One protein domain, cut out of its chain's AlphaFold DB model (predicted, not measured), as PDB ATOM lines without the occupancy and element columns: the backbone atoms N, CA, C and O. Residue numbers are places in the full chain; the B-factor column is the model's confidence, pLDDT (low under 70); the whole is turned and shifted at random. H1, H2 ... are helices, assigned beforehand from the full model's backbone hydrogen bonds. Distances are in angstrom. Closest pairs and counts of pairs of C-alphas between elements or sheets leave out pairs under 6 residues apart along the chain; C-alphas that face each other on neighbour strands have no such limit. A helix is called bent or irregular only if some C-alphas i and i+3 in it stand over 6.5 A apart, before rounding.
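AT A GLANCE: This is residues 53 to 99 of the 174 residues of the protein "Carboxymuconolactone decarboxylase family protein" of Streptomyces griseocarneus (UniProt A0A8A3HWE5). Two helices cross at about a right angle, with H1 packing on H2 where Ala 61 meets Gly 92, nearer the first end of H1 and the last end of H2. A link of residues 73 to 81 leads from the far end of H1 back to the beginning of H2, and residues 96 to 99 make a short tail after H2. The printed part has 47 residues with two named helices, H1 then H2, and no named strand; the class is all helix, with 31 residues in helices. It is compact, with a radius of gyration of the C-alphas of 10.0 A, and its outline is rounded, spanning 28 by 22 by 16 A.

HOW THE PARTS SIT: H1, residues 56 to 72, and H2, residues 82 to 95, touch, with 21 pairs of C-alphas within 8 A. Their closest C-alphas, those of Ala 61 and Gly 92, are 4.0 A apart. Their lines stand about perpendicular, at 89 degrees, and their centres are 9.8 A apart. Of the O i to N i+4 pairs, 11 of 13 in H1 and 8 of 10 in H2 are within hydrogen-bond range.

IN THESE COORDINATES: H1 begins at C-alpha 56, at (139.894, 156.238, 169.293), and measures 22.5 A from first to last C-alpha. It has a kink of 55 degrees near residue 66 and is irregular, with C-alphas 68 and 71 9.6 A apart. H2 measures 17.7 A and ends at C-alpha 95, at (153.012, 162.421, 172.818). It is only just irregular: C-alphas 92 and 95 are 6.6 A apart.

THE WHOLE: The C-alphas of Ala 77 and Gly 99, the two farthest apart, are 30.6 A apart. The printed part has no cut, and the link from H1 to H2, 9 residues, is short. The mean pLDDT of the printed part is 79.2; residues 53 to 57 and 75 to 79 are under 70.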
ATOM      1  N   ALA A  53     141.697 153.404 173.557       48.78
ATOM      2  CA  ALA A  53     141.788 152.100 172.893       48.78
ATOM      3  C   ALA A  53     141.370 152.127 171.399       48.78
ATOM      4  O   ALA A  53     140.263 152.520 171.033       48.78
ATOM      5  N   THR A  54     142.308 151.667 170.563       55.62
ATOM      6  CA  THR A  54     142.297 151.092 169.191       55.62
ATOM      7  C   THR A  54     141.470 151.672 168.028       55.62
ATOM      8  O   THR A  54     141.956 151.566 166.908       55.62
ATOM      9  N   VAL A  55     140.315 152.317 168.210       48.81
ATOM     10  CA  VAL A  55     139.641 153.104 167.132       48.81
ATOM     11  C   VAL A  55     139.665 154.598 167.457       48.81
ATOM     12  O   VAL A  55     139.713 155.454 166.580       48.81
ATOM     13  N   ASP A  56     139.733 154.898 168.747       60.94
ATOM     14  CA  ASP A  56     139.894 156.238 169.293       60.94
ATOM     15  C   ASP A  56     141.375 156.673 169.294       60.94
ATOM     16  O   ASP A  56     141.677 157.850 169.411       60.94
ATOM     17  N   ALA A  57     142.317 155.744 169.077       68.75
ATOM     18  CA  ALA A  57     143.756 156.024 169.094       68.75
ATOM     19  C   ALA A  57     144.246 156.845 167.887       68.75
ATOM     20  O   ALA A  57     145.099 157.709 168.050       68.75
ATOM     21  N   GLU A  58     143.722 156.602 166.682       74.50
ATOM     22  CA  GLU A  58     144.090 157.387 165.492       74.50
ATOM     23  C   GLU A  58     143.421 158.766 165.512       74.50
ATOM     24  O   GLU A  58     144.063 159.775 165.220       74.50
ATOM     25  N   ALA A  59     142.160 158.824 165.950       81.06
ATOM     26  CA  ALA A  59     141.465 160.083 166.183       81.06
ATOM     27  C   ALA A  59     142.160 160.912 167.277       81.06
ATOM     28  O   ALA A  59     142.366 162.106 167.088       81.06
ATOM     29  N   GLU A  60     142.571 160.290 168.384       82.25
ATOM     30  CA  GLU A  60     143.342 160.938 169.448       82.25
ATOM     31  C   GLU A  60     144.722 161.386 168.971       82.25
ATOM     32  O   GLU A  60     145.114 162.520 169.225       82.25
ATOM     33  N   ALA A  61     145.443 160.545 168.226       86.50
ATOM     34  CA  ALA A  61     146.713 160.922 167.615       86.50
ATOM     35  C   ALA A  61     146.549 162.172 166.741       86.50
ATOM     36  O   ALA A  61     147.332 163.116 166.839       86.50
ATOM     37  N   GLN A  62     145.490 162.212 165.934       86.00
ATOM     38  CA  GLN A  62     145.197 163.364 165.096       86.00
ATOM     39  C   GLN A  62     144.810 164.598 165.922       86.00
ATOM     40  O   GLN A  62     145.275 165.694 165.608       86.00
ATOM     41  N   ARG A  63     144.019 164.440 166.994       88.88
ATOM     42  CA  ARG A  63     143.695 165.529 167.933       88.88
ATOM     43  C   ARG A  63     144.964 166.117 168.543       88.88
ATOM     44  O   ARG A  63     145.201 167.313 168.403       88.88
ATOM     45  N   ILE A  64     145.823 165.273 169.115       88.88
ATOM     46  CA  ILE A  64     147.092 165.684 169.723       88.88
ATOM     47  C   ILE A  64     147.991 166.383 168.698       88.88
ATOM     48  O   ILE A  64     148.567 167.427 169.001       88.88
ATOM     49  N   ARG A  65     148.110 165.841 167.480       89.81
ATOM     50  CA  ARG A  65     148.881 166.466 166.398       89.81
ATOM     51  C   ARG A  65     148.372 167.873 166.107       89.81
ATOM     52  O   ARG A  65     149.175 168.795 166.012       89.81
ATOM     53  N   THR A  66     147.061 168.044 165.969       89.69
ATOM     54  CA  THR A  66     146.445 169.346 165.694       89.69
ATOM     55  C   THR A  66     146.614 170.318 166.862       89.69
ATOM     56  O   THR A  66     146.944 171.475 166.632       89.69
ATOM     57  N   GLU A  67     146.476 169.871 168.109       89.69
ATOM     58  CA  GLU A  67     146.741 170.703 169.291       89.69
ATOM     59  C   GLU A  67     148.202 171.169 169.343       89.69
ATOM     60  O   GLU A  67     148.493 172.341 169.593       89.69
ATOM     61  N   VAL A  68     149.140 170.258 169.070       88.62
ATOM     62  CA  VAL A  68     150.570 170.554 169.152       88.62
ATOM     63  C   VAL A  68     151.044 171.381 167.971       88.62
ATOM     64  O   VAL A  68     151.828 172.303 168.175       88.62
ATOM     65  N   LEU A  69     150.611 171.079 166.746       89.31
ATOM     66  CA  LEU A  69     151.116 171.695 165.516       89.31
ATOM     67  C   LEU A  69     150.219 172.800 164.946       89.31
ATOM     68  O   LEU A  69     150.730 173.585 164.158       89.31
ATOM     69  N   GLY A  70     148.966 172.957 165.374       87.62
ATOM     70  CA  GLY A  70     148.091 174.040 164.903       87.62
ATOM     71  C   GLY A  70     148.025 174.105 163.375       87.62
ATOM     72  O   GLY A  70     147.886 173.072 162.728       87.62
ATOM     73  N   ASP A  71     148.202 175.299 162.805       82.44
ATOM     74  CA  ASP A  71     148.206 175.527 161.349       82.44
ATOM     75  C   ASP A  71     149.348 174.808 160.607       82.44
ATOM     76  O   ASP A  71     149.274 174.616 159.397       82.44
ATOM     77  N   ASP A  72     150.392 174.374 161.320       82.50
ATOM     78  CA  ASP A  72     151.467 173.551 160.755       82.50
ATOM     79  C   ASP A  72     151.115 172.053 160.719       82.50
ATOM     80  O   ASP A  72     151.915 171.224 160.271       82.50
ATOM     81  N   ALA A  73     149.941 171.667 161.227       78.06
ATOM     82  CA  ALA A  73     149.407 170.337 161.009       78.06
ATOM     83  C   ALA A  73     148.899 170.253 159.565       78.06
ATOM     84  O   ALA A  73     147.793 170.699 159.266       78.06
ATOM     85  N   GLU A  74     149.694 169.651 158.676       71.38
ATOM     86  CA  GLU A  74     149.224 169.326 157.323       71.38
ATOM     87  C   GLU A  74     147.846 168.632 157.372       71.38
ATOM     88  O   GLU A  74     147.632 167.766 158.237       71.38
ATOM     89  N   PRO A  75     146.903 169.004 156.483       59.84
ATOM     90  CA  PRO A  75     145.539 168.502 156.523       59.84
ATOM     91  C   PRO A  75     145.517 166.980 156.394       59.84
ATOM     92  O   PRO A  75     146.171 166.394 155.529       59.84
ATOM     93  N   ALA A  76     144.720 166.345 157.253       58.09
ATOM     94  CA  ALA A  76     144.575 164.899 157.300       58.09
ATOM     95  C   ALA A  76     143.827 164.383 156.056       58.09
ATOM     96  O   ALA A  76     142.621 164.140 156.081       58.09
ATOM     97  N   ALA A  77     144.539 164.189 154.946       59.88
ATOM     98  CA  ALA A  77     144.162 163.141 154.005       59.88
ATOM     99  C   ALA A  77     144.212 161.796 154.757       59.88
ATOM    100  O   ALA A  77     145.023 161.678 155.679       59.88
ATOM    101  N   PRO A  78     143.389 160.785 154.412       63.25
ATOM    102  CA  PRO A  78     143.505 159.468 155.029       63.25
ATOM    103  C   PRO A  78     144.939 158.971 154.849       63.25
ATOM    104  O   PRO A  78     145.371 158.637 153.742       63.25
ATOM    105  N   ALA A  79     145.698 159.014 155.942       68.25
ATOM    106  CA  ALA A  79     147.103 158.685 155.933       68.25
ATOM    107  C   ALA A  79     147.224 157.185 155.659       68.25
ATOM    108  O   ALA A  79     146.486 156.370 156.207       68.25
ATOM    109  N   THR A  80     148.147 156.797 154.784       77.88
ATOM    110  CA  THR A  80     148.427 155.384 154.505       77.88
ATOM    111  C   THR A  80     149.926 155.136 154.564       77.88
ATOM    112  O   THR A  80     150.734 156.055 154.417       77.88
ATOM    113  N   GLY A  81     150.315 153.888 154.828       83.69
ATOM    114  CA  GLY A  81     151.725 153.509 154.901       83.69
ATOM    115  C   GLY A  81     152.476 154.253 156.008       83.69
ATOM    116  O   GLY A  81     152.115 154.154 157.181       83.69
ATOM    117  N   PHE A  82     153.541 154.966 155.629       83.38
ATOM    118  CA  PHE A  82     154.438 155.625 156.578       83.38
ATOM    119  C   PHE A  82     153.764 156.763 157.353       83.38
ATOM    120  O   PHE A  82     153.960 156.846 158.556       83.38
ATOM    121  N   GLU A  83     152.911 157.573 156.724       83.00
ATOM    122  CA  GLU A  83     152.246 158.700 157.402       83.00
ATOM    123  C   GLU A  83     151.289 158.236 158.512       83.00
ATOM    124  O   GLU A  83     151.234 158.826 159.592       83.00
ATOM    125  N   ALA A  84     150.573 157.130 158.279       82.25
ATOM    126  CA  ALA A  84     149.721 156.510 159.296       82.25
ATOM    127  C   ALA A  84     150.556 155.908 160.436       82.25
ATOM    128  O   ALA A  84     150.184 155.979 161.608       82.25
ATOM    129  N   PHE A  85     151.704 155.314 160.095       84.38
ATOM    130  CA  PHE A  85     152.657 154.807 161.076       84.38
ATOM    131  C   PHE A  85     153.246 155.938 161.933       84.38
ATOM    132  O   PHE A  85     153.165 155.854 163.157       84.38
ATOM    133  N   ALA A  86     153.778 156.992 161.310       85.69
ATOM    134  CA  ALA A  86     154.370 158.143 161.981       85.69
ATOM    135  C   ALA A  86     153.340 158.832 162.879       85.69
ATOM    136  O   ALA A  86     153.599 159.041 164.060       85.69
ATOM    137  N   THR A  87     152.122 159.058 162.370       85.44
ATOM    138  CA  THR A  87     151.060 159.700 163.152       85.44
ATOM    139  C   THR A  87     150.716 158.905 164.411       85.44
ATOM    140  O   THR A  87     150.616 159.475 165.500       85.44
ATOM    141  N   ARG A  88     150.592 157.579 164.295       85.31
ATOM    142  CA  ARG A  88     150.333 156.706 165.444       85.31
ATOM    143  C   ARG A  88     151.485 156.728 166.451       85.31
ATOM    144  O   ARG A  88     151.233 156.917 167.636       85.31
ATOM    145  N   VAL A  89     152.726 156.553 166.000       84.06
ATOM    146  CA  VAL A  89     153.894 156.431 166.894       84.06
ATOM    147  C   VAL A  89     154.231 157.755 167.574       84.06
ATOM    148  O   VAL A  89     154.515 157.800 168.774       84.06
ATOM    149  N   GLU A  90     154.200 158.854 166.831       88.62
ATOM    150  CA  GLU A  90     154.505 160.170 167.375       88.62
ATOM    151  C   GLU A  90     153.364 160.628 168.274       88.62
ATOM    152  O   GLU A  90     153.557 160.815 169.475       88.62
ATOM    153  N   TRP A  91     152.154 160.744 167.737       89.88
ATOM    154  CA  TRP A  91     151.077 161.440 168.433       89.88
ATOM    155  C   TRP A  91     150.243 160.518 169.316       89.88
ATOM    156  O   TRP A  91     149.988 160.856 170.471       89.88
ATOM    157  N   GLY A  92     149.881 159.338 168.805       82.31
ATOM    158  CA  GLY A  92     149.056 158.357 169.519       82.31
ATOM    159  C   GLY A  92     149.798 157.580 170.605       82.31
ATOM    160  O   GLY A  92     149.184 157.128 171.567       82.31
ATOM    161  N   GLU A  93     151.117 157.443 170.479       84.06
ATOM    162  CA  GLU A  93     151.942 156.728 171.451       84.06
ATOM    163  C   GLU A  93     152.849 157.694 172.216       84.06
ATOM    164  O   GLU A  93     152.699 157.860 173.422       84.06
ATOM    165  N   THR A  94     153.789 158.371 171.557       88.31
ATOM    166  CA  THR A  94     154.857 159.100 172.264       88.31
ATOM    167  C   THR A  94     154.352 160.356 172.971       88.31
ATOM    168  O   THR A  94     154.661 160.569 174.152       88.31
ATOM    169  N   TRP A  95     153.574 161.187 172.276       90.88
ATOM    170  CA  TRP A  95     153.012 162.421 172.818       90.88
ATOM    171  C   TRP A  95     151.799 162.156 173.716       90.88
ATOM    172  O   TRP A  95     151.621 162.892 174.682       90.88
ATOM    173  N   ALA A  96     151.015 161.102 173.488       85.94
ATOM    174  CA  ALA A  96     149.891 160.735 174.358       85.94
ATOM    175  C   ALA A  96     150.309 160.211 175.747       85.94
ATOM    176  O   ALA A  96     149.483 160.111 176.650       85.94
ATOM    177  N   ARG A  97     151.588 159.860 175.949       85.75
ATOM    178  CA  ARG A  97     152.060 159.310 177.228       85.75
ATOM    179  C   ARG A  97     151.887 160.287 178.399       85.75
ATOM    180  O   ARG A  97     152.273 161.454 178.280       85.75
ATOM    181  N   PRO A  98     151.476 159.795 179.579       78.88
ATOM    182  CA  PRO A  98     151.547 160.581 180.803       78.88
ATOM    183  C   PRO A  98     153.007 160.737 181.269       78.88
ATOM    184  O   PRO A  98     153.877 159.930 180.929       78.88
ATOM    185  N   GLY A  99     153.280 161.777 182.063       82.88
ATOM    186  CA  GLY A  99     154.550 161.959 182.786       82.88
ATOM    187  C   GLY A  99     155.423 163.133 182.335       82.88
ATOM    188  O   GLY A  99     156.283 163.556 183.097       82.88
TER     189      GLY A  99